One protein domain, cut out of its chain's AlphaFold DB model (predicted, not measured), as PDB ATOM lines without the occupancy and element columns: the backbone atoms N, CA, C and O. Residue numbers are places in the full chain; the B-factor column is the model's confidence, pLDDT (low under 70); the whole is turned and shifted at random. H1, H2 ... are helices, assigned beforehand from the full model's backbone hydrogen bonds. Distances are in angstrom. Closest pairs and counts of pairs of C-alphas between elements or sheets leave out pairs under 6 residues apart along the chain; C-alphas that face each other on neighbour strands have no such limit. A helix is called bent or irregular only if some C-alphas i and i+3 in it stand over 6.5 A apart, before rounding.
ATOM      1  N   LEU A 972     162.051 166.421 131.455       87.69
ATOM      2  CA  LEU A 972     163.250 166.845 130.735       87.69
ATOM      3  C   LEU A 972     164.422 165.876 131.006       87.69
ATOM      4  O   LEU A 972     164.482 165.252 132.075       87.69
ATOM      5  N   PRO A 973     165.355 165.712 130.048       88.69
ATOM      6  CA  PRO A 973     166.587 164.956 130.251       88.69
ATOM      7  C   PRO A 973     167.610 165.752 131.078       88.69
ATOM      8  O   PRO A 973     167.645 166.986 131.029       88.69
ATOM      9  N   SER A 974     168.488 165.047 131.795       86.06
ATOM     10  CA  SER A 974     169.618 165.661 132.513       86.06
ATOM     11  C   SER A 974     170.600 166.363 131.565       86.06
ATOM     12  O   SER A 974     170.836 165.891 130.453       86.06
ATOM     13  N   ASP A 975     171.244 167.444 132.022       82.75
ATOM     14  CA  ASP A 975     172.312 168.106 131.260       82.75
ATOM     15  C   ASP A 975     173.553 167.189 131.149       82.75
ATOM     16  O   ASP A 975     174.216 166.930 132.163       82.75
ATOM     17  N   PRO A 976     173.937 166.724 129.940       76.69
ATOM     18  CA  PRO A 976     175.040 165.775 129.747       76.69
ATOM     19  C   PRO A 976     176.421 166.336 130.128       76.69
ATOM     20  O   PRO A 976     177.409 165.594 130.139       76.69
ATOM     21  N   ARG A 977     176.517 167.636 130.436       72.25
ATOM     22  CA  ARG A 977     177.743 168.323 130.864       72.25
ATOM     23  C   ARG A 977     177.937 168.284 132.384       72.25
ATOM     24  O   ARG A 977     179.062 168.465 132.842       72.25
ATOM     25  N   GLN A 978     176.898 167.988 133.172       67.69
ATOM     26  CA  GLN A 978     176.969 167.887 134.641       67.69
ATOM     27  C   GLN A 978     177.474 166.510 135.122       67.69
ATOM     28  O   GLN A 978     176.877 165.857 135.978       67.69
ATOM     29  N   LYS A 979     178.602 166.038 134.576       57.72
ATOM     30  CA  LYS A 979     179.188 164.744 134.964       57.72
ATOM     31  C   LYS A 979     179.902 164.843 136.317       57.72
ATOM     32  O   LYS A 979     181.034 165.309 136.402       57.72
ATOM     33  N   ASN A 980     179.254 164.341 137.371       52.78
ATOM     34  CA  ASN A 980     179.866 164.111 138.686       52.78
ATOM     35  C   ASN A 980     180.818 162.897 138.628       52.78
ATOM     36  O   ASN A 980     180.475 161.782 139.031       52.78
ATOM     37  N   SER A 981     182.010 163.125 138.072       50.59
ATOM     38  CA  SER A 981     182.945 162.098 137.587       50.59
ATOM     39  C   SER A 981     183.403 161.044 138.602       50.59
ATOM     40  O   SER A 981     183.808 159.965 138.184       50.59
ATOM     41  N   GLU A 982     183.339 161.310 139.910       46.09
ATOM     42  CA  GLU A 982     183.810 160.368 140.943       46.09
ATOM     43  C   GLU A 982     182.748 159.340 141.384       46.09
ATOM     44  O   GLU A 982     183.096 158.294 141.927       46.09
ATOM     45  N   ALA A 983     181.457 159.594 141.128       48.25
ATOM     46  CA  ALA A 983     180.369 158.689 141.523       48.25
ATOM     47  C   ALA A 983     179.960 157.710 140.405       48.25
ATOM     48  O   ALA A 983     179.652 156.547 140.669       48.25
ATOM     49  N   LEU A 984     179.972 158.174 139.151       49.75
ATOM     50  CA  LEU A 984     179.394 157.460 138.005       49.75
ATOM     51  C   LEU A 984     180.152 156.178 137.606       49.75
ATOM     52  O   LEU A 984     179.534 155.253 137.085       49.75
ATOM     53  N   GLN A 985     181.466 156.089 137.851       46.84
ATOM     54  CA  GLN A 985     182.274 154.942 137.402       46.84
ATOM     55  C   GLN A 985     182.133 153.676 138.262       46.84
ATOM     56  O   GLN A 985     182.235 152.582 137.718       46.84
ATOM     57  N   ASN A 986     181.849 153.787 139.566       45.75
ATOM     58  CA  ASN A 986     181.688 152.614 140.446       45.75
ATOM     59  C   ASN A 986     180.264 152.024 140.437       45.75
ATOM     60  O   ASN A 986     180.041 150.937 140.977       45.75
ATOM     61  N   TYR A 987     179.293 152.739 139.856       49.28
ATOM     62  CA  TYR A 987     177.891 152.318 139.838       49.28
ATOM     63  C   TYR A 987     177.538 151.415 138.649       49.28
ATOM     64  O   TYR A 987     176.690 150.544 138.814       49.28
ATOM     65  N   GLY A 988     178.193 151.567 137.490       47.09
ATOM     66  CA  GLY A 988     177.844 150.842 136.256       47.09
ATOM     67  C   GLY A 988     177.768 149.319 136.422       47.09
ATOM     68  O   GLY A 988     176.721 148.731 136.166       47.09
ATOM     69  N   ASP A 989     178.828 148.697 136.945       42.88
ATOM     70  CA  ASP A 989     178.897 147.236 137.135       42.88
ATOM     71  C   ASP A 989     178.035 146.721 138.310       42.88
ATOM     72  O   ASP A 989     177.743 145.526 138.411       42.88
ATOM     73  N   ASN A 990     177.608 147.610 139.215       45.97
ATOM     74  CA  ASN A 990     176.771 147.263 140.369       45.97
ATOM     75  C   ASN A 990     175.274 147.506 140.128       45.97
ATOM     76  O   ASN A 990     174.455 146.941 140.849       45.97
ATOM     77  N   PHE A 991     174.905 148.320 139.136       53.84
ATOM     78  CA  PHE A 991     173.520 148.730 138.911       53.84
ATOM     79  C   PHE A 991     172.631 147.559 138.463       53.84
ATOM     80  O   PHE A 991     171.629 147.281 139.114       53.84
ATOM     81  N   ASP A 992     173.037 146.794 137.441       50.81
ATOM     82  CA  ASP A 992     172.299 145.586 137.024       50.81
ATOM     83  C   ASP A 992     172.171 144.565 138.180       50.81
ATOM     84  O   ASP A 992     171.146 143.899 138.311       50.81
ATOM     85  N   ASN A 993     173.172 144.483 139.066       45.97
ATOM     86  CA  ASN A 993     173.167 143.576 140.218       45.97
ATOM     87  C   ASN A 993     172.259 144.046 141.373       45.97
ATOM     88  O   ASN A 993     171.695 143.208 142.076       45.97
ATOM     89  N   SER A 994     172.094 145.356 141.597       48.56
ATOM     90  CA  SER A 994     171.242 145.863 142.685       48.56
ATOM     91  C   SER A 994     169.748 145.718 142.375       48.56
ATOM     92  O   SER A 994     168.961 145.451 143.281       48.56
ATOM     93  N   MET A 995     169.362 145.802 141.097       52.94
ATOM     94  CA  MET A 995     167.969 145.679 140.638       52.94
ATOM     95  C   MET A 995     167.402 144.247 140.615       52.94
ATOM     96  O   MET A 995     166.243 144.064 140.216       52.94
ATOM     97  N   ASP A 996     168.213 143.245 140.964       57.34
ATOM     98  CA  ASP A 996     167.906 141.813 140.816       57.34
ATOM     99  C   ASP A 996     167.778 141.067 142.165       57.34
ATOM    100  O   ASP A 996     167.377 139.902 142.176       57.34
ATOM    101  N   VAL A 997     168.091 141.716 143.298       58.03
ATOM    102  CA  VAL A 997     168.183 141.070 144.629       58.03
ATOM    103  C   VAL A 997     166.988 141.370 145.542       58.03
ATOM    104  O   VAL A 997     166.477 140.458 146.188       58.03
ATOM    105  N   ASP A 998     166.528 142.621 145.584       71.00
ATOM    106  CA  ASP A 998     165.316 143.048 146.295       71.00
ATOM    107  C   ASP A 998     164.499 143.952 145.366       71.00
ATOM    108  O   ASP A 998     165.042 144.841 144.711       71.00
ATOM    109  N   ASN A 999     163.195 143.697 145.279       80.06
ATOM    110  CA  ASN A 999     162.258 144.494 144.496       80.06
ATOM    111  C   ASN A 999     161.075 145.032 145.320       80.06
ATOM    112  O   ASN A 999     160.180 145.650 144.745       80.06
ATOM    113  N   LEU A1000     161.062 144.843 146.644       84.25
ATOM    114  CA  LEU A1000     160.052 145.404 147.547       84.25
ATOM    115  C   LEU A1000     160.489 146.748 148.143       84.25
ATOM    116  O   LEU A1000     159.643 147.625 148.333       84.25
ATOM    117  N   SER A1001     161.783 146.964 148.398       84.38
ATOM    118  CA  SER A1001     162.295 148.270 148.849       84.38
ATOM    119  C   SER A1001     162.202 149.368 147.763       84.38
ATOM    120  O   SER A1001     162.000 149.060 146.583       84.38
ATOM    121  N   PRO A1002     162.252 150.667 148.131       81.31
ATOM    122  CA  PRO A1002     162.365 151.774 147.175       81.31
ATOM    123  C   PRO A1002     163.754 151.831 146.522       81.31
ATOM    124  O   PRO A1002     164.752 151.441 147.127       81.31
ATOM    125  N   MET A1003     163.832 152.361 145.302       77.75
ATOM    126  CA  MET A1003     165.062 152.369 144.504       77.75
ATOM    127  C   MET A1003     166.047 153.474 144.936       77.75
ATOM    128  O   MET A1003     165.659 154.624 145.141       77.75
ATOM    129  N   GLU A1004     167.348 153.167 145.032       74.38
ATOM    130  CA  GLU A1004     168.375 154.184 145.308       74.38
ATOM    131  C   GLU A1004     168.645 155.067 144.075       74.38
ATOM    132  O   GLU A1004     169.368 154.688 143.158       74.38
ATOM    133  N   MET A1005     168.123 156.296 144.090       73.12
ATOM    134  CA  MET A1005     168.245 157.268 142.988       73.12
ATOM    135  C   MET A1005     169.617 157.978 142.895       73.12
ATOM    136  O   MET A1005     169.798 158.896 142.091       73.12
ATOM    137  N   LYS A1006     170.603 157.609 143.725       69.69
ATOM    138  CA  LYS A1006     171.915 158.280 143.777       69.69
ATOM    139  C   LYS A1006     172.764 157.911 142.558       69.69
ATOM    140  O   LYS A1006     173.054 156.744 142.338       69.69
ATOM    141  N   GLY A1007     173.202 158.911 141.792       65.88
ATOM    142  CA  GLY A1007     174.065 158.709 140.617       65.88
ATOM    143  C   GLY A1007     173.357 158.175 139.362       65.88
ATOM    144  O   GLY A1007     174.027 157.922 138.367       65.88
ATOM    145  N   VAL A1008     172.026 158.031 139.395       72.88
ATOM    146  CA  VAL A1008     171.194 157.593 138.257       72.88
ATOM    147  C   VAL A1008     171.142 158.647 137.145       72.88
ATOM    148  O   VAL A1008     171.303 158.327 135.969       72.88
ATOM    149  N   MET A1009     170.910 159.907 137.520       79.56
ATOM    150  CA  MET A1009     170.711 161.016 136.582       79.56
ATOM    151  C   MET A1009     172.013 161.362 135.842       79.56
ATOM    152  O   MET A1009     173.077 161.446 136.460       79.56
ATOM    153  N   GLY A1010     171.934 161.591 134.527       71.31
ATOM    154  CA  GLY A1010     173.086 161.964 133.692       71.31
ATOM    155  C   GLY A1010     173.865 160.792 133.074       71.31
ATOM    156  O   GLY A1010     174.816 161.029 132.326       71.31
ATOM    157  N   ASN A1011     173.460 159.542 133.322       81.06
ATOM    158  CA  ASN A1011     173.852 158.385 132.510       81.06
ATOM    159  C   ASN A1011     172.679 158.008 131.578       81.06
ATOM    160  O   ASN A1011     171.629 157.634 132.095       81.06
ATOM    161  N   PRO A1012     172.828 158.060 130.238       83.12
ATOM    162  CA  PRO A1012     171.731 157.814 129.297       83.12
ATOM    163  C   PRO A1012     170.997 156.479 129.469       83.12
ATOM    164  O   PRO A1012     169.771 156.455 129.415       83.12
ATOM    165  N   GLU A1013     171.725 155.374 129.670       84.56
ATOM    166  CA  GLU A1013     171.124 154.035 129.753       84.56
ATOM    167  C   GLU A1013     170.463 153.816 131.119       84.56
ATOM    168  O   GLU A1013     169.328 153.347 131.186       84.56
ATOM    169  N   ILE A1014     171.136 154.218 132.203       83.00
ATOM    170  CA  ILE A1014     170.636 154.055 133.577       83.00
ATOM    171  C   ILE A1014     169.446 154.990 133.842       83.00
ATOM    172  O   ILE A1014     168.433 154.548 134.379       83.00
ATOM    173  N   GLU A1015     169.514 156.259 133.425       86.31
ATOM    174  CA  GLU A1015     168.407 157.209 133.579       86.31
ATOM    175  C   GLU A1015     167.165 156.747 132.801       86.31
ATOM    176  O   GLU A1015     166.058 156.742 133.345       86.31
ATOM    177  N   TRP A1016     167.340 156.304 131.550       90.00
ATOM    178  CA  TRP A1016     166.247 155.759 130.746       90.00
ATOM    179  C   TRP A1016     165.657 154.485 131.367       90.00
ATOM    180  O   TRP A1016     164.432 154.355 131.449       90.00
ATOM    181  N   ALA A1017     166.504 153.566 131.841       88.06
ATOM    182  CA  ALA A1017     166.063 152.319 132.457       88.06
ATOM    183  C   ALA A1017     165.274 152.575 133.748       88.06
ATOM    184  O   ALA A1017     164.185 152.029 133.906       88.06
ATOM    185  N   VAL A1018     165.752 153.445 134.646       87.25
ATOM    186  CA  VAL A1018     165.052 153.770 135.903       87.25
ATOM    187  C   VAL A1018     163.685 154.398 135.637       87.25
ATOM    188  O   VAL A1018     162.688 153.932 136.195       87.25
ATOM    189  N   ARG A1019     163.608 155.395 134.738       88.19
ATOM    190  CA  ARG A1019     162.340 156.047 134.360       88.19
ATOM    191  C   ARG A1019     161.295 155.020 133.896       88.19
ATOM    192  O   ARG A1019     160.150 155.068 134.345       88.19
ATOM    193  N   HIS A1020     161.688 154.051 133.066       88.94
ATOM    194  CA  HIS A1020     160.765 153.071 132.483       88.94
ATOM    195  C   HIS A1020     160.556 151.798 133.319       88.94
ATOM    196  O   HIS A1020     159.496 151.180 133.220       88.94
ATOM    197  N   ILE A1021     161.479 151.419 134.207       88.88
ATOM    198  CA  ILE A1021     161.223 150.374 135.211       88.88
ATOM    199  C   ILE A1021     160.170 150.872 136.201       88.88
ATOM    200  O   ILE A1021     159.198 150.163 136.446       88.88
ATOM    201  N   LYS A1037     153.899 133.025 142.028       89.75
ATOM    202  CA  LYS A1037     153.642 132.860 143.469       89.75
ATOM    203  C   LYS A1037     152.268 132.240 143.738       89.75
ATOM    204  O   LYS A1037     152.159 131.350 144.575       89.75
ATOM    205  N   LEU A1038     151.237 132.647 142.991       88.25
ATOM    206  CA  LEU A1038     149.909 132.016 143.010       88.25
ATOM    207  C   LEU A1038     149.934 130.574 142.479       88.25
ATOM    208  O   LEU A1038     149.195 129.734 142.976       88.25
ATOM    209  N   ALA A1039     150.828 130.266 141.536       85.38
ATOM    210  CA  ALA A1039     151.066 128.906 141.050       85.38
ATOM    211  C   ALA A1039     151.746 127.974 142.078       85.38
ATOM    212  O   ALA A1039     151.881 126.778 141.816       85.38
ATOM    213  N   GLY A1040     152.200 128.491 143.229       83.56
ATOM    214  CA  GLY A1040     152.906 127.706 144.246       83.56
ATOM    215  C   GLY A1040     154.287 127.209 143.798       83.56
ATOM    216  O   GLY A1040     154.711 126.140 144.232       83.56
ATOM    217  N   LEU A1041     154.950 127.947 142.901       85.12
ATOM    218  CA  LEU A1041     156.273 127.625 142.351       85.12
ATOM    219  C   LEU A1041     157.403 128.246 143.190       85.12
ATOM    220  O   LEU A1041     157.185 129.228 143.904       85.12
ATOM    221  N   ASP A1042     158.617 127.700 143.084       85.94
ATOM    222  CA  ASP A1042     159.779 128.115 143.884       85.94
ATOM    223  C   ASP A1042     160.135 129.606 143.740       85.94
ATOM    224  O   ASP A1042     159.977 130.211 142.675       85.94
ATOM    225  N   GLU A1043     160.695 130.204 144.798       85.25
ATOM    226  CA  GLU A1043     161.072 131.628 144.810       85.25
ATOM    227  C   GLU A1043     162.033 132.016 143.681       85.25
ATOM    228  O   GLU A1043     161.966 133.131 143.164       85.25
ATOM    229  N   ASP A1044     162.911 131.108 143.258       85.00
ATOM    230  CA  ASP A1044     163.840 131.382 142.163       85.00
ATOM    231  C   ASP A1044     163.146 131.394 140.794       85.00
ATOM    232  O   ASP A1044     163.612 132.102 139.900       85.00
ATOM    233  N   LEU A1045     162.004 130.714 140.621       84.62
ATOM    234  CA  LEU A1045     161.125 130.925 139.463       84.62
ATOM    235  C   LEU A1045     160.382 132.255 139.586       84.62
ATOM    236  O   LEU A1045     160.328 133.008 138.618       84.62
ATOM    237  N   GLN A1046     159.859 132.580 140.772       89.00
ATOM    238  CA  GLN A1046     159.171 133.852 141.021       89.00
ATOM    239  C   GLN A1046     160.074 135.051 140.661       89.00
ATOM    240  O   GLN A1046     159.653 135.938 139.912       89.00
ATOM    241  N   LYS A1047     161.345 135.038 141.094       87.56
ATOM    242  CA  LYS A1047     162.370 136.032 140.712       87.56
ATOM    243  C   LYS A1047     162.586 136.078 139.196       87.56
ATOM    244  O   LYS A1047     162.630 137.160 138.616       87.56
ATOM    245  N   GLN A1048     162.655 134.931 138.518       87.00
ATOM    246  CA  GLN A1048     162.771 134.886 137.053       87.00
ATOM    247  C   GLN A1048     161.534 135.458 136.339       87.00
ATOM    248  O   GLN A1048     161.685 136.078 135.287       87.00
ATOM    249  N   GLY A1049     160.337 135.346 136.927       88.12
ATOM    250  CA  GLY A1049     159.120 136.010 136.449       88.12
ATOM    251  C   GLY A1049     159.230 137.534 136.485       88.12
ATOM    252  O   GLY A1049     158.890 138.200 135.504       88.12
ATOM    253  N   TYR A1050     159.790 138.078 137.570       91.06
ATOM    254  CA  TYR A1050     160.110 139.504 137.676       91.06
ATOM    255  C   TYR A1050     161.128 139.945 136.620       91.06
ATOM    256  O   TYR A1050     160.873 140.901 135.888       91.06
ATOM    257  N   LEU A1051     162.243 139.221 136.477       89.31
ATOM    258  CA  LEU A1051     163.291 139.560 135.508       89.31
ATOM    259  C   LEU A1051     162.818 139.438 134.054       89.31
ATOM    260  O   LEU A1051     163.197 140.265 133.221       89.31
ATOM    261  N   PHE A1052     161.948 138.473 133.751       89.88
ATOM    262  CA  PHE A1052     161.280 138.368 132.456       89.88
ATOM    263  C   PHE A1052     160.408 139.600 132.169       89.88
ATOM    264  O   PHE A1052     160.633 140.278 131.166       89.88
ATOM    265  N   GLY A1053     159.458 139.928 133.055       88.69
ATOM    266  CA  GLY A1053     158.547 141.060 132.851       88.69
ATOM    267  C   GLY A1053     159.267 142.414 132.811       88.69
ATOM    268  O   GLY A1053     158.951 143.240 131.954       88.69
ATOM    269  N   LYS A1054     160.294 142.608 133.654       90.50
ATOM    270  CA  LYS A1054     161.176 143.789 133.647       90.50
ATOM    271  C   LYS A1054     161.825 143.991 132.274       90.50
ATOM    272  O   LYS A1054     161.717 145.066 131.691       90.50
ATOM    273  N   ASN A1055     162.476 142.952 131.745       88.81
ATOM    274  CA  ASN A1055     163.175 143.035 130.462       88.81
ATOM    275  C   ASN A1055     162.211 143.151 129.273       88.81
ATOM    276  O   ASN A1055     162.474 143.932 128.363       88.81
ATOM    277  N   LEU A1056     161.073 142.446 129.281       88.06
ATOM    278  CA  LEU A1056     160.088 142.554 128.202       88.06
ATOM    279  C   LEU A1056     159.487 143.967 128.112       88.06
ATOM    280  O   LEU A1056     159.365 144.502 127.012       88.06
ATOM    281  N   ALA A1057     159.172 144.602 129.247       87.88
ATOM    282  CA  ALA A1057     158.677 145.979 129.271       87.88
ATOM    283  C   ALA A1057     159.707 146.989 128.732       87.88
ATOM    284  O   ALA A1057     159.345 147.887 127.973       87.88
ATOM    285  N   LEU A1058     160.991 146.827 129.076       89.25
ATOM    286  CA  LEU A1058     162.071 147.674 128.556       89.25
ATOM    287  C   LEU A1058     162.281 147.472 127.051       89.25
ATOM    288  O   LEU A1058     162.340 148.450 126.306       89.25
ATOM    289  N   ALA A1059     162.320 146.224 126.579       86.50
ATOM    290  CA  ALA A1059     162.412 145.926 125.152       86.50
ATOM    291  C   ALA A1059     161.247 146.555 124.366       86.50
ATOM    292  O   ALA A1059     161.472 147.208 123.347       86.50
ATOM    293  N   TRP A1060     160.017 146.429 124.878       84.62
ATOM    294  CA  TRP A1060     158.819 147.043 124.299       84.62
ATOM    295  C   TRP A1060     158.943 148.572 124.236       84.62
ATOM    296  O   TRP A1060     158.719 149.166 123.180       84.62
ATOM    297  N   GLN A1061     159.346 149.223 125.333       87.00
ATOM    298  CA  GLN A1061     159.474 150.682 125.390       87.00
ATOM    299  C   GLN A1061     160.554 151.218 124.442       87.00
ATOM    300  O   GLN A1061     160.300 152.178 123.720       87.00
ATOM    301  N   ALA A1062     161.723 150.573 124.363       86.19
ATOM    302  CA  ALA A1062     162.787 150.972 123.432       86.19
ATOM    303  C   ALA A1062     162.331 150.933 121.959       86.19
ATOM    304  O   ALA A1062     162.862 151.657 121.117       86.19
ATOM    305  N   CYS A1063     161.322 150.115 121.644       82.31
ATOM    306  CA  CYS A1063     160.735 150.026 120.311       82.31
ATOM    307  C   CYS A1063     159.631 151.071 120.053       82.31
ATOM    308  O   CYS A1063     159.474 151.500 118.908       82.31
ATOM    309  N   ILE A1064     158.914 151.520 121.094       82.50
ATOM    310  CA  ILE A1064     158.037 152.706 121.030       82.50
ATOM    311  C   ILE A1064     158.888 153.962 120.805       82.50
ATOM    312  O   ILE A1064     158.600 154.751 119.909       82.50
ATOM    313  N   ASP A1065     159.983 154.112 121.553       86.62
ATOM    314  CA  ASP A1065     160.906 155.249 121.454       86.62
ATOM    315  C   ASP A1065     161.512 155.415 120.043       86.62
ATOM    316  O   ASP A1065     161.845 156.526 119.635       86.62
ATOM    317  N   LEU A1066     161.629 154.325 119.274       84.12
ATOM    318  CA  LEU A1066     162.094 154.329 117.882       84.12
ATOM    319  C   LEU A1066     161.015 154.722 116.856       84.12
ATOM    320  O   LEU A1066     161.357 155.036 115.715       84.12
ATOM    321  N   GLU A1067     159.728 154.705 117.211       81.44
ATOM    322  CA  GLU A1067     158.631 154.922 116.260       81.44
ATOM    323  C   GLU A1067     158.622 156.306 115.580       81.44
ATOM    324  O   GLU A1067     158.504 156.334 114.349       81.44
ATOM    325  N   PRO A1068     158.840 157.440 116.283       81.94
ATOM    326  CA  PRO A1068     158.907 158.766 115.654       81.94
ATOM    327  C   PRO A1068     160.022 158.902 114.604       81.94
ATOM    328  O   PRO A1068     159.964 159.770 113.733       81.94
ATOM    329  N   PHE A1069     161.035 158.035 114.664       83.75
ATOM    330  CA  PHE A1069     162.224 158.059 113.811       83.75
ATOM    331  C   PHE A1069     162.167 157.036 112.661       83.75
ATOM    332  O   PHE A1069     163.142 156.877 111.929       83.75
ATOM    333  N   LYS A1070     161.026 156.351 112.469       79.06
ATOM    334  CA  LYS A1070     160.763 155.507 111.284       79.06
ATOM    335  C   LYS A1070     160.512 156.335 110.015       79.06
ATOM    336  O   LYS A1070     160.712 155.833 108.912       79.06
ATOM    337  N   PHE A1071     160.080 157.588 110.166       76.62
ATOM    338  CA  PHE A1071     159.834 158.528 109.071       76.62
ATOM    339  C   PHE A1071     160.974 159.547 108.966       76.62
ATOM    340  O   PHE A1071     161.525 159.974 109.978       76.62
ATOM    341  N   SER A1072     161.299 159.981 107.746       72.69
ATOM    342  CA  SER A1072     162.340 160.989 107.483       72.69
ATOM    343  C   SER A1072     161.948 162.419 107.879       72.69
ATOM    344  O   SER A1072     162.806 163.295 107.911       72.69
ATOM    345  N   THR A1073     160.669 162.660 108.174       73.69
ATOM    346  CA  THR A1073     160.120 163.949 108.617       73.69
ATOM    347  C   THR A1073     158.985 163.722 109.612       73.69
ATOM    348  O   THR A1073     158.144 162.847 109.394       73.69
ATOM    349  N   ILE A1074     158.915 164.540 110.662       76.50
ATOM    350  CA  ILE A1074     157.810 164.530 111.631       76.50
ATOM    351  C   ILE A1074     156.547 165.192 111.034       76.50
ATOM    352  O   ILE A1074     156.663 166.253 110.416       76.50
ATOM    353  N   PRO A1075     155.336 164.627 111.238       71.94
ATOM    354  CA  PRO A1075     154.075 165.278 110.874       71.94
ATOM    355  C   PRO A1075     153.893 166.641 111.557       71.94
ATOM    356  O   PRO A1075     154.187 166.796 112.741       71.94
ATOM    357  N   THR A1076     153.368 167.634 110.838       61.84
ATOM    358  CA  THR A1076     153.217 169.012 111.337       61.84
ATOM    359  C   THR A1076     152.458 169.061 112.672       61.84
ATOM    360  O   THR A1076     151.293 168.678 112.737       61.84
ATOM    361  N   GLY A1077     153.120 169.537 113.734       62.94
ATOM    362  CA  GLY A1077     152.549 169.636 115.085       62.94
ATOM    363  C   GLY A1077     152.670 168.381 115.963       62.94
ATOM    364  O   GLY A1077     152.114 168.366 117.059       62.94
ATOM    365  N   ALA A1078     153.373 167.327 115.535       67.94
ATOM    366  CA  ALA A1078     153.635 166.161 116.382       67.94
ATOM    367  C   ALA A1078     154.886 166.348 117.268       67.94
ATOM    368  O   ALA A1078     155.958 166.705 116.786       67.94
ATOM    369  N   GLN A1079     154.742 166.057 118.564       77.62
ATOM    370  CA  GLN A1079     155.809 166.055 119.574       77.62
ATOM    371  C   GLN A1079     156.213 164.608 119.932       77.62
ATOM    372  O   GLN A1079     155.418 163.679 119.761       77.62
ATOM    373  N   PHE A1080     157.424 164.412 120.463       83.69
ATOM    374  CA  PHE A1080     157.918 163.123 120.980       83.69
ATOM    375  C   PHE A1080     158.596 163.281 122.352       83.69
ATOM    376  O   PHE A1080     158.910 164.391 122.778       83.69
ATOM    377  N   SER A1081     158.812 162.172 123.070       85.12
ATOM    378  CA  SER A1081     159.394 162.207 124.420       85.12
ATOM    379  C   SER A1081     160.866 162.637 124.403       85.12
ATOM    380  O   SER A1081     161.709 161.978 123.792       85.12
ATOM    381  N   LEU A1082     161.183 163.708 125.133       87.50
ATOM    382  CA  LEU A1082     162.543 164.245 125.299       87.50
ATOM    383  C   LEU A1082     163.436 163.361 126.191       87.50
ATOM    384  O   LEU A1082     164.654 163.507 126.176       87.50
ATOM    385  N   VAL A1083     162.838 162.426 126.937       88.19
ATOM    386  CA  VAL A1083     163.529 161.418 127.765       88.19
ATOM    387  C   VAL A1083     163.501 160.018 127.133       88.19
ATOM    388  O   VAL A1083     163.707 159.016 127.814       88.19
ATOM    389  N   SER A1084     163.236 159.939 125.825       90.50
ATOM    390  CA  SER A1084     163.347 158.695 125.054       90.50
ATOM    391  C   SER A1084     164.810 158.306 124.806       90.50
ATOM    392  O   SER A1084     165.701 159.160 124.739       90.50
ATOM    393  N   ALA A1085     165.067 157.007 124.640       89.94
ATOM    394  CA  ALA A1085     166.414 156.472 124.441       89.94
ATOM    395  C   ALA A1085     167.173 157.118 123.257       89.94
ATOM    396  O   ALA A1085     168.340 157.475 123.451       89.94
ATOM    397  N   PRO A1086     166.570 157.374 122.072       91.12
ATOM    398  CA  PRO A1086     167.267 158.041 120.972       91.12
ATOM    399  C   PRO A1086     167.763 159.446 121.317       91.12
ATOM    400  O   PRO A1086     168.851 159.816 120.879       91.12
ATOM    401  N   VAL A1087     167.002 160.206 122.116       90.19
ATOM    402  CA  VAL A1087     167.381 161.557 122.562       90.19
ATOM    403  C   VAL A1087     168.523 161.469 123.569       90.19
ATOM    404  O   VAL A1087     169.573 162.071 123.356       90.19
ATOM    405  N   LEU A1088     168.364 160.665 124.625       90.00
ATOM    406  CA  LEU A1088     169.366 160.513 125.687       90.00
ATOM    407  C   LEU A1088     170.711 159.996 125.145       90.00
ATOM    408  O   LEU A1088     171.768 160.528 125.486       90.00
ATOM    409  N   PHE A1089     170.691 159.014 124.240       90.19
ATOM    410  CA  PHE A1089     171.904 158.498 123.598       90.19
ATOM    411  C   PHE A1089     172.521 159.439 122.556       90.19
ATOM    412  O   PHE A1089     173.712 159.299 122.258       90.19
ATOM    413  N   HIS A1090     171.748 160.375 121.992       89.75
ATOM    414  CA  HIS A1090     172.285 161.422 121.123       89.75
ATOM    415  C   HIS A1090     172.902 162.568 121.939       89.75
ATOM    416  O   HIS A1090     173.990 163.012 121.596       89.75
ATOM    417  N   LEU A1091     172.291 162.981 123.055       88.00
ATOM    418  CA  LEU A1091     172.838 163.997 123.971       88.00
ATOM    419  C   LEU A1091     174.195 163.604 124.582       88.00
ATOM    420  O   LEU A1091     174.993 164.467 124.944       88.00
ATOM    421  N   GLU A1092     174.484 162.305 124.677       86.50
ATOM    422  CA  GLU A1092     175.812 161.803 125.044       86.50
ATOM    423  C   GLU A1092     176.868 162.032 123.946       86.50
ATOM    424  O   GLU A1092     178.049 162.207 124.249       86.50
ATOM    425  N   TYR A1093     176.448 161.996 122.679       86.56
ATOM    426  CA  TYR A1093     177.304 162.147 121.501       86.56
ATOM    427  C   TYR A1093     177.501 163.620 121.121       86.56
ATOM    428  O   TYR A1093     178.635 164.041 120.901       86.56
ATOM    429  N   ASP A1094     176.419 164.404 121.112       87.94
ATOM    430  CA  ASP A1094     176.444 165.859 120.958       87.94
ATOM    431  C   ASP A1094     175.735 166.567 122.135       87.94
ATOM    432  O   ASP A1094     174.520 166.796 122.111       87.94
ATOM    433  N   PRO A1095     176.499 166.977 123.165       87.12
ATOM    434  CA  PRO A1095     176.005 167.802 124.264       87.12
ATOM    435  C   PRO A1095     175.516 169.206 123.870       87.12
ATOM    436  O   PRO A1095     174.941 169.891 124.718       87.12
ATOM    437  N   SER A1096     175.765 169.688 122.645       86.88
ATOM    438  CA  SER A1096     175.357 171.036 122.221       86.88
ATOM    439  C   SER A1096     173.854 171.139 121.946       86.88
ATOM    440  O   SER A1096     173.244 172.160 122.272       86.88
ATOM    441  N   LEU A1097     173.234 170.041 121.490       88.00
ATOM    442  CA  LEU A1097     171.789 169.919 121.264       88.00
ATOM    443  C   LEU A1097     170.957 170.187 122.537       88.00
ATOM    444  O   LEU A1097     169.789 170.567 122.457       88.00
ATOM    445  N   TYR A1098     171.565 170.064 123.723       88.50
ATOM    446  CA  TYR A1098     170.914 170.378 124.994       88.50
ATOM    447  C   TYR A1098     170.492 171.853 125.120       88.50
ATOM    448  O   TYR A1098     169.496 172.140 125.781       88.50
ATOM    449  N   GLU A1099     171.181 172.801 124.473       87.25
ATOM    450  CA  GLU A1099     170.763 174.215 124.502       87.25
ATOM    451  C   GLU A1099     169.443 174.466 123.743       87.25
ATOM    452  O   GLU A1099     168.764 175.449 124.033       87.25
ATOM    453  N   GLU A1100     169.033 173.566 122.840       87.88
ATOM    454  CA  GLU A1100     167.707 173.600 122.209       87.88
ATOM    455  C   GLU A1100     166.627 173.108 123.185       87.88
ATOM    456  O   GLU A1100     165.661 173.817 123.461       87.88
ATOM    457  N   ILE A1101     166.841 171.935 123.798       87.25
ATOM    458  CA  ILE A1101     165.930 171.339 124.794       87.25
ATOM    459  C   ILE A1101     165.714 172.281 125.987       87.25
ATOM    460  O   ILE A1101     164.599 172.435 126.480       87.25
ATOM    461  N   LYS A1102     166.771 172.974 126.415       87.00
ATOM    462  CA  LYS A1102     166.774 173.938 127.522       87.00
ATOM    463  C   LYS A1102     165.874 175.160 127.292       87.00
ATOM    464  O   LYS A1102     165.425 175.755 128.272       87.00
ATOM    465  N   LYS A1103     165.530 175.512 126.042       85.62
ATOM    466  CA  LYS A1103     164.470 176.507 125.759       85.62
ATOM    467  C   LYS A1103     163.113 176.047 126.295       85.62
ATOM    468  O   LYS A1103     162.321 176.867 126.753       85.62
ATOM    469  N   GLY A1104     162.891 174.734 126.303       80.50
ATOM    470  CA  GLY A1104     161.698 174.079 126.822       80.50
ATOM    471  C   GLY A1104     161.519 174.139 128.336       80.50
ATOM    472  O   GLY A1104     160.467 173.741 128.815       80.50
ATOM    473  N   SER A1105     162.479 174.676 129.102       82.88
ATOM    474  CA  SER A1105     162.442 174.719 130.577       82.88
ATOM    475  C   SER A1105     161.202 175.398 131.189       82.88
ATOM    476  O   SER A1105     160.990 175.258 132.388       82.88
ATOM    477  N   LYS A1106     160.407 176.137 130.403       80.06
ATOM    478  CA  LYS A1106     159.117 176.725 130.820       80.06
ATOM    479  C   LYS A1106     157.889 176.108 130.143       80.06
ATOM    480  O   LYS A1106     156.766 176.332 130.574       80.06
ATOM    481  N   SER A1107     158.091 175.433 129.020       80.19
ATOM    482  CA  SER A1107     157.055 174.818 128.190       80.19
ATOM    483  C   SER A1107     157.753 174.176 126.998       80.19
ATOM    484  O   SER A1107     158.474 174.865 126.262       80.19
ATOM    485  N   VAL A1108     157.523 172.881 126.782       78.31
ATOM    486  CA  VAL A1108     158.080 172.134 125.641       78.31
ATOM    487  C   VAL A1108     157.683 172.701 124.274       78.31
ATOM    488  O   VAL A1108     158.391 172.483 123.295       78.31
ATOM    489  N   ASP A1109     156.617 173.501 124.197       78.75
ATOM    490  CA  ASP A1109     156.162 174.157 122.962       78.75
ATOM    491  C   ASP A1109     157.174 175.193 122.415       78.75
ATOM    492  O   ASP A1109     157.062 175.629 121.271       78.75
ATOM    493  N   ASN A1110     158.190 175.564 123.206       83.31
ATOM    494  CA  ASN A1110     159.292 176.452 122.809       83.31
ATOM    495  C   ASN A1110     160.485 175.719 122.150       83.31
ATOM    496  O   ASN A1110     161.505 176.355 121.868       83.31
ATOM    497  N   ILE A1111     160.400 174.398 121.953       85.50
ATOM    498  CA  ILE A1111     161.479 173.554 121.416       85.50
ATOM    499  C   ILE A1111     161.274 173.295 119.917       85.50
ATOM    500  O   ILE A1111     160.197 172.866 119.499       85.50
ATOM    501  N   ASP A1112     162.327 173.442 119.103       86.38
ATOM    502  CA  ASP A1112     162.301 172.960 117.717       86.38
ATOM    503  C   ASP A1112     162.452 171.424 117.642       86.38
ATOM    504  O   ASP A1112     163.543 170.857 117.512       86.38
ATOM    505  N   TYR A1113     161.313 170.734 117.702       86.81
ATOM    506  CA  TYR A1113     161.223 169.284 117.523       86.81
ATOM    507  C   TYR A1113     161.672 168.796 116.132       86.81
ATOM    508  O   TYR A1113     162.080 167.639 116.012       86.81
ATOM    509  N   GLN A1114     161.624 169.633 115.084       85.81
ATOM    510  CA  GLN A1114     162.090 169.248 113.745       85.81
ATOM    511  C   GLN A1114     163.619 169.254 113.682       85.81
ATOM    512  O   GLN A1114     164.211 168.302 113.170       85.81
ATOM    513  N   LEU A1115     164.259 170.269 114.272       87.06
ATOM    514  CA  LEU A1115     165.711 170.338 114.418       87.06
ATOM    515  C   LEU A1115     166.242 169.120 115.187       87.06
ATOM    516  O   LEU A1115     167.078 168.388 114.654       87.06
ATOM    517  N   ILE A1116     165.698 168.845 116.381       87.75
ATOM    518  CA  ILE A1116     166.120 167.712 117.226       87.75
ATOM    519  C   ILE A1116     165.958 166.372 116.493       87.75
ATOM    520  O   ILE A1116     166.867 165.542 116.523       87.75
ATOM    521  N   HIS A1117     164.840 166.153 115.794       89.12
ATOM    522  CA  HIS A1117     164.635 164.940 114.991       89.12
ATOM    523  C   HIS A1117     165.668 164.804 113.871       89.12
ATOM    524  O   HIS A1117     166.242 163.727 113.689       89.12
ATOM    525  N   SER A1118     165.962 165.906 113.174       87.31
ATOM    526  CA  SER A1118     166.925 165.919 112.075       87.31
ATOM    527  C   SER A1118     168.357 165.616 112.526       87.31
ATOM    528  O   SER A1118     169.073 164.930 111.800       87.31
ATOM    529  N   GLU A1119     168.777 166.049 113.723       88.12
ATOM    530  CA  GLU A1119     170.094 165.691 114.270       88.12
ATOM    531  C   GLU A1119     170.123 164.247 114.794       88.12
ATOM    532  O   GLU A1119     171.062 163.504 114.496       88.12
ATOM    533  N   ILE A1120     169.067 163.780 115.474       88.62
ATOM    534  CA  ILE A1120     168.980 162.384 115.946       88.62
ATOM    535  C   ILE A1120     169.070 161.384 114.785       88.62
ATOM    536  O   ILE A1120     169.749 160.367 114.928       88.62
ATOM    537  N   LEU A1121     168.476 161.696 113.626       87.31
ATOM    538  CA  LEU A1121     168.594 160.897 112.398       87.31
ATOM    539  C   LEU A1121     170.029 160.799 111.840       87.31
ATOM    540  O   LEU A1121     170.330 159.836 111.135       87.31
ATOM    541  N   LYS A1122     170.913 161.762 112.136       86.81
ATOM    542  CA  LYS A1122     172.325 161.762 111.698       86.81
ATOM    543  C   LYS A1122     173.260 161.070 112.697       86.81
ATOM    544  O   LYS A1122     174.345 160.641 112.312       86.81
ATOM    545  N   GLY A1123     172.877 161.013 113.974       85.25
ATOM    546  CA  GLY A1123     173.725 160.533 115.069       85.25
ATOM    547  C   GLY A1123     173.510 159.065 115.479       85.25
ATOM    548  O   GLY A1123     172.574 158.401 115.036       85.25
ATOM    549  N   PRO A1124     174.343 158.542 116.399       88.12
ATOM    550  CA  PRO A1124     174.338 157.126 116.791       88.12
ATOM    551  C   PRO A1124     173.177 156.713 117.720       88.12
ATOM    552  O   PRO A1124     173.061 155.534 118.062       88.12
ATOM    553  N   GLY A1125     172.320 157.646 118.153       87.25
ATOM    554  CA  GLY A1125     171.266 157.391 119.149       87.25
ATOM    555  C   GLY A1125     170.270 156.300 118.736       87.25
ATOM    556  O   GLY A1125     169.885 155.461 119.554       87.25
ATOM    557  N   LEU A1126     169.914 156.241 117.449       88.00
ATOM    558  CA  LEU A1126     169.009 155.223 116.904       88.00
ATOM    559  C   LEU A1126     169.641 153.825 116.873       88.00
ATOM    560  O   LEU A1126     168.954 152.832 117.106       88.00
ATOM    561  N   GLU A1127     170.948 153.722 116.620       87.44
ATOM    562  CA  GLU A1127     171.655 152.440 116.642       87.44
ATOM    563  C   GLU A1127     171.850 151.933 118.076       87.44
ATOM    564  O   GLU A1127     171.523 150.779 118.365       87.44
ATOM    565  N   LYS A1128     172.267 152.813 119.000       88.00
ATOM    566  CA  LYS A1128     172.322 152.511 120.441       88.00
ATOM    567  C   LYS A1128     170.970 152.008 120.960       88.00
ATOM    568  O   LYS A1128     170.922 150.966 121.607       88.00
ATOM    569  N   THR A1129     169.866 152.664 120.591       88.94
ATOM    570  CA  THR A1129     168.512 152.254 121.008       88.94
ATOM    571  C   THR A1129     168.106 150.883 120.451       88.94
ATOM    572  O   THR A1129     167.583 150.056 121.195       88.94
ATOM    573  N   ARG A1130     168.402 150.571 119.177       86.38
ATOM    574  CA  ARG A1130     168.161 149.222 118.613       86.38
ATOM    575  C   ARG A1130     168.981 148.141 119.324       86.38
ATOM    576  O   ARG A1130     168.495 147.027 119.520       86.38
ATOM    577  N   ASN A1131     170.214 148.456 119.719       87.50
ATOM    578  CA  ASN A1131     171.068 147.533 120.465       87.50
ATOM    579  C   ASN A1131     170.567 147.330 121.909       87.50
ATOM    580  O   ASN A1131     170.577 146.198 122.389       87.50
ATOM    581  N   LEU A1132     170.037 148.375 122.556       87.12
ATOM    582  CA  LEU A1132     169.381 148.292 123.867       87.12
ATOM    583  C   LEU A1132     168.091 147.452 123.823       87.12
ATOM    584  O   LEU A1132     167.900 146.566 124.658       87.12
ATOM    585  N   ALA A1133     167.241 147.653 122.810       84.56
ATOM    586  CA  ALA A1133     166.058 146.820 122.586       84.56
ATOM    587  C   ALA A1133     166.435 145.332 122.440       84.56
ATOM    588  O   ALA A1133     165.823 144.465 123.068       84.56
ATOM    589  N   ARG A1134     167.500 145.036 121.679       85.00
ATOM    590  CA  ARG A1134     168.017 143.670 121.517       85.00
ATOM    591  C   ARG A1134     168.554 143.083 122.830       85.00
ATOM    592  O   ARG A1134     168.159 141.969 123.166       85.00
ATOM    593  N   LYS A1135     169.357 143.837 123.601       87.94
ATOM    594  CA  LYS A1135     169.869 143.451 124.940       87.94
ATOM    595  C   LYS A1135     168.734 142.938 125.836       87.94
ATOM    596  O   LYS A1135     168.845 141.860 126.419       87.94
ATOM    597  N   HIS A1136     167.622 143.671 125.900       87.19
ATOM    598  CA  HIS A1136     166.482 143.295 126.736       87.19
ATOM    599  C   HIS A1136     165.612 142.169 126.141       87.19
ATOM    600  O   HIS A1136     165.173 141.300 126.895       87.19
ATOM    601  N   CYS A1137     165.420 142.097 124.816       82.12
ATOM    602  CA  CYS A1137     164.766 140.947 124.165       82.12
ATOM    603  C   CYS A1137     165.525 139.627 124.420       82.12
ATOM    604  O   CYS A1137     164.923 138.621 124.802       82.12
ATOM    605  N   GLU A1138     166.853 139.627 124.262       84.62
ATOM    606  CA  GLU A1138     167.705 138.458 124.523       84.62
ATOM    607  C   GLU A1138     167.668 138.049 126.004       84.62
ATOM    608  O   GLU A1138     167.548 136.860 126.319       84.62
ATOM    609  N   ALA A1139     167.683 139.023 126.923       85.44
ATOM    610  CA  ALA A1139     167.506 138.776 128.351       85.44
ATOM    611  C   ALA A1139     166.134 138.147 128.662       85.44
ATOM    612  O   ALA A1139     166.078 137.124 129.341       85.44
ATOM    613  N   ALA A1140     165.032 138.683 128.126       85.25
ATOM    614  CA  ALA A1140     163.690 138.133 128.338       85.25
ATOM    615  C   ALA A1140     163.579 136.673 127.842       85.25
ATOM    616  O   ALA A1140     163.106 135.796 128.571       85.25
ATOM    617  N   MET A1141     164.100 136.382 126.644       81.44
ATOM    618  CA  MET A1141     164.119 135.028 126.071       81.44
ATOM    619  C   MET A1141     164.988 134.042 126.870       81.44
ATOM    620  O   MET A1141     164.656 132.857 126.955       81.44
ATOM    621  N   LYS A1142     166.073 134.511 127.504       84.75
ATOM    622  CA  LYS A1142     166.915 133.708 128.411       84.75
ATOM    623  C   LYS A1142     166.155 133.243 129.660       84.75
ATOM    624  O   LYS A1142     166.429 132.144 130.138       84.75
ATOM    625  N   TYR A1143     165.209 134.037 130.173       82.50
ATOM    626  CA  TYR A1143     164.359 133.630 131.299       82.50
ATOM    627  C   TYR A1143     163.218 132.701 130.858       82.50
ATOM    628  O   TYR A1143     163.022 131.677 131.507       82.50
ATOM    629  N   ILE A1144     162.544 132.960 129.721       76.38
ATOM    630  CA  ILE A1144     161.497 132.051 129.196       76.38
ATOM    631  C   ILE A1144     162.013 130.616 129.052       76.38
ATOM    632  O   ILE A1144     161.350 129.676 129.486       76.38
ATOM    633  N   LYS A1145     163.207 130.438 128.469       73.88
ATOM    634  CA  LYS A1145     163.749 129.103 128.165       73.88
ATOM    635  C   LYS A1145     163.931 128.203 129.392       73.88
ATOM    636  O   LYS A1145     163.981 126.990 129.218       73.88
ATOM    637  N   LYS A1146     163.983 128.765 130.605       69.44
ATOM    638  CA  LYS A1146     164.081 128.000 131.854       69.44
ATOM    639  C   LYS A1146     162.753 127.412 132.340       69.44
ATOM    640  O   LYS A1146     162.792 126.409 133.046       69.44
ATOM    641  N   TYR A1147     161.601 127.963 131.946       65.62
ATOM    642  CA  TYR A1147     160.308 127.342 132.263       65.62
ATOM    643  C   TYR A1147     160.152 125.999 131.526       65.62
ATOM    644  O   TYR A1147     159.764 125.012 132.136       65.62
ATOM    645  N   THR A1148     160.624 125.918 130.275       52.47
ATOM    646  CA  THR A1148     160.712 124.681 129.463       52.47
ATOM    647  C   THR A1148     161.620 123.576 130.016       52.47
ATOM    648  O   THR A1148     161.662 122.504 129.432       52.47
ATOM    649  N   SER A1149     162.409 123.820 131.069       43.78
ATOM    650  CA  SER A1149     163.367 122.835 131.613       43.78
ATOM    651  C   SER A1149     162.925 122.222 132.948       43.78
ATOM    652  O   SER A1149     163.767 121.811 133.745       43.78
ATOM    653  N   ILE A1150     161.620 122.261 133.227       46.53
ATOM    654  CA  ILE A1150     161.011 121.894 134.520       46.53
ATOM    655  C   ILE A1150     159.929 120.808 134.351       46.53
ATOM    656  O   ILE A1150     159.637 120.087 135.306       46.53
ATOM    657  N   THR A1151     159.405 120.656 133.133       32.41
ATOM    658  CA  THR A1151     158.790 119.429 132.602       32.41
ATOM    659  C   THR A1151     159.864 118.528 132.000       32.41
ATOM    660  O   THR A1151     159.934 117.351 132.407       32.41
TER     661      THR A1151
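Overview. This is residues 972 to 1021 and 1037 to 1151 of the 1151 residues of the protein "CSON013479 protein" of Culicoides sonorensis (UniProt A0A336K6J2). Two long helices, H3 and H7, lie side by side in opposite directions and make the long axis; at one end the short H4 packs between H7 and H2, and H5 and H6 lie beyond it. H2 crosses H3 on one side, with H1 and its loops as a loose outer part beyond H2. The printed part has 165 residues with seven named helices, H1 to H7 in order, and no named strand: all helix. It is only just compact, close to loose, with a radius of gyration of the C-alphas of 18.2 A and spans of 55 by 38 by 25 A.

Along the chain. H3, residues 1043 to 1065, is 33.2 A long from C-alpha 1043 at (161.072, 131.628, 144.810). H7, residues 1125 to 1147, is 34.6 A long and ends at C-alpha 1147 at (160.308, 127.342, 132.263). H2 is residues 1012 to 1021, H4 1085 to 1091, H6 1113 to 1120. H1, residues 984 to 994, is irregular, only just, with C-alphas 986 and 989 6.9 A apart; H5, residues 1095 to 1106, is irregular, with C-alphas 1103 and 1106 7.4 A apart.

Arrangement. H3 and H7 touch at a shallow tilt of 26 degrees, opposite ways, closest at C-alphas Ala 1059 and Ala 1133, 4.5 A. H3 touches H2 with residues 1054 to 1061 alone, at a steep tilt of 64 degrees, closest at C-alphas Lys 1054 and Ile 1021, 6.8 A. The hub, H4, touches H2, H3, H6 and H7; its closest C-alphas to H7 are Pro 1086 and Gly 1125, 4.4 A. H5 is close to but not clearly touching H6, with C-alphas Leu 1097 and Ile 1116 closest at 7.3 A. H1 and H2 are near each other, with 5 pairs of C-alphas within 10 A. Every O i to N i+4 pair is within hydrogen-bond range in H2, H3, H4 and H6, against 17 of 19 in H7, 2 of 7 in H1 and 1 of 8 in H5; O i to N i+3 pairs within range are 3 of 8 in H1 and 6 of 9 in H5.

Size, cuts and confidence. The farthest C-alphas, Asn 1110 and Thr 1151, are 57.9 A apart. Residues 1022 to 1036 are not printed, and C-alphas 1021 and 1037 are 20.8 A apart across the cut. The links H1 to H2 and H3 to H4 are long. Residues 1039 to 1044, of which 1043 and 1044 belong to H3, stand free. The pLDDT is under 70 at residues 978 to 997, 1006 to 1007, 1076 to 1078 and 1146 to 1151.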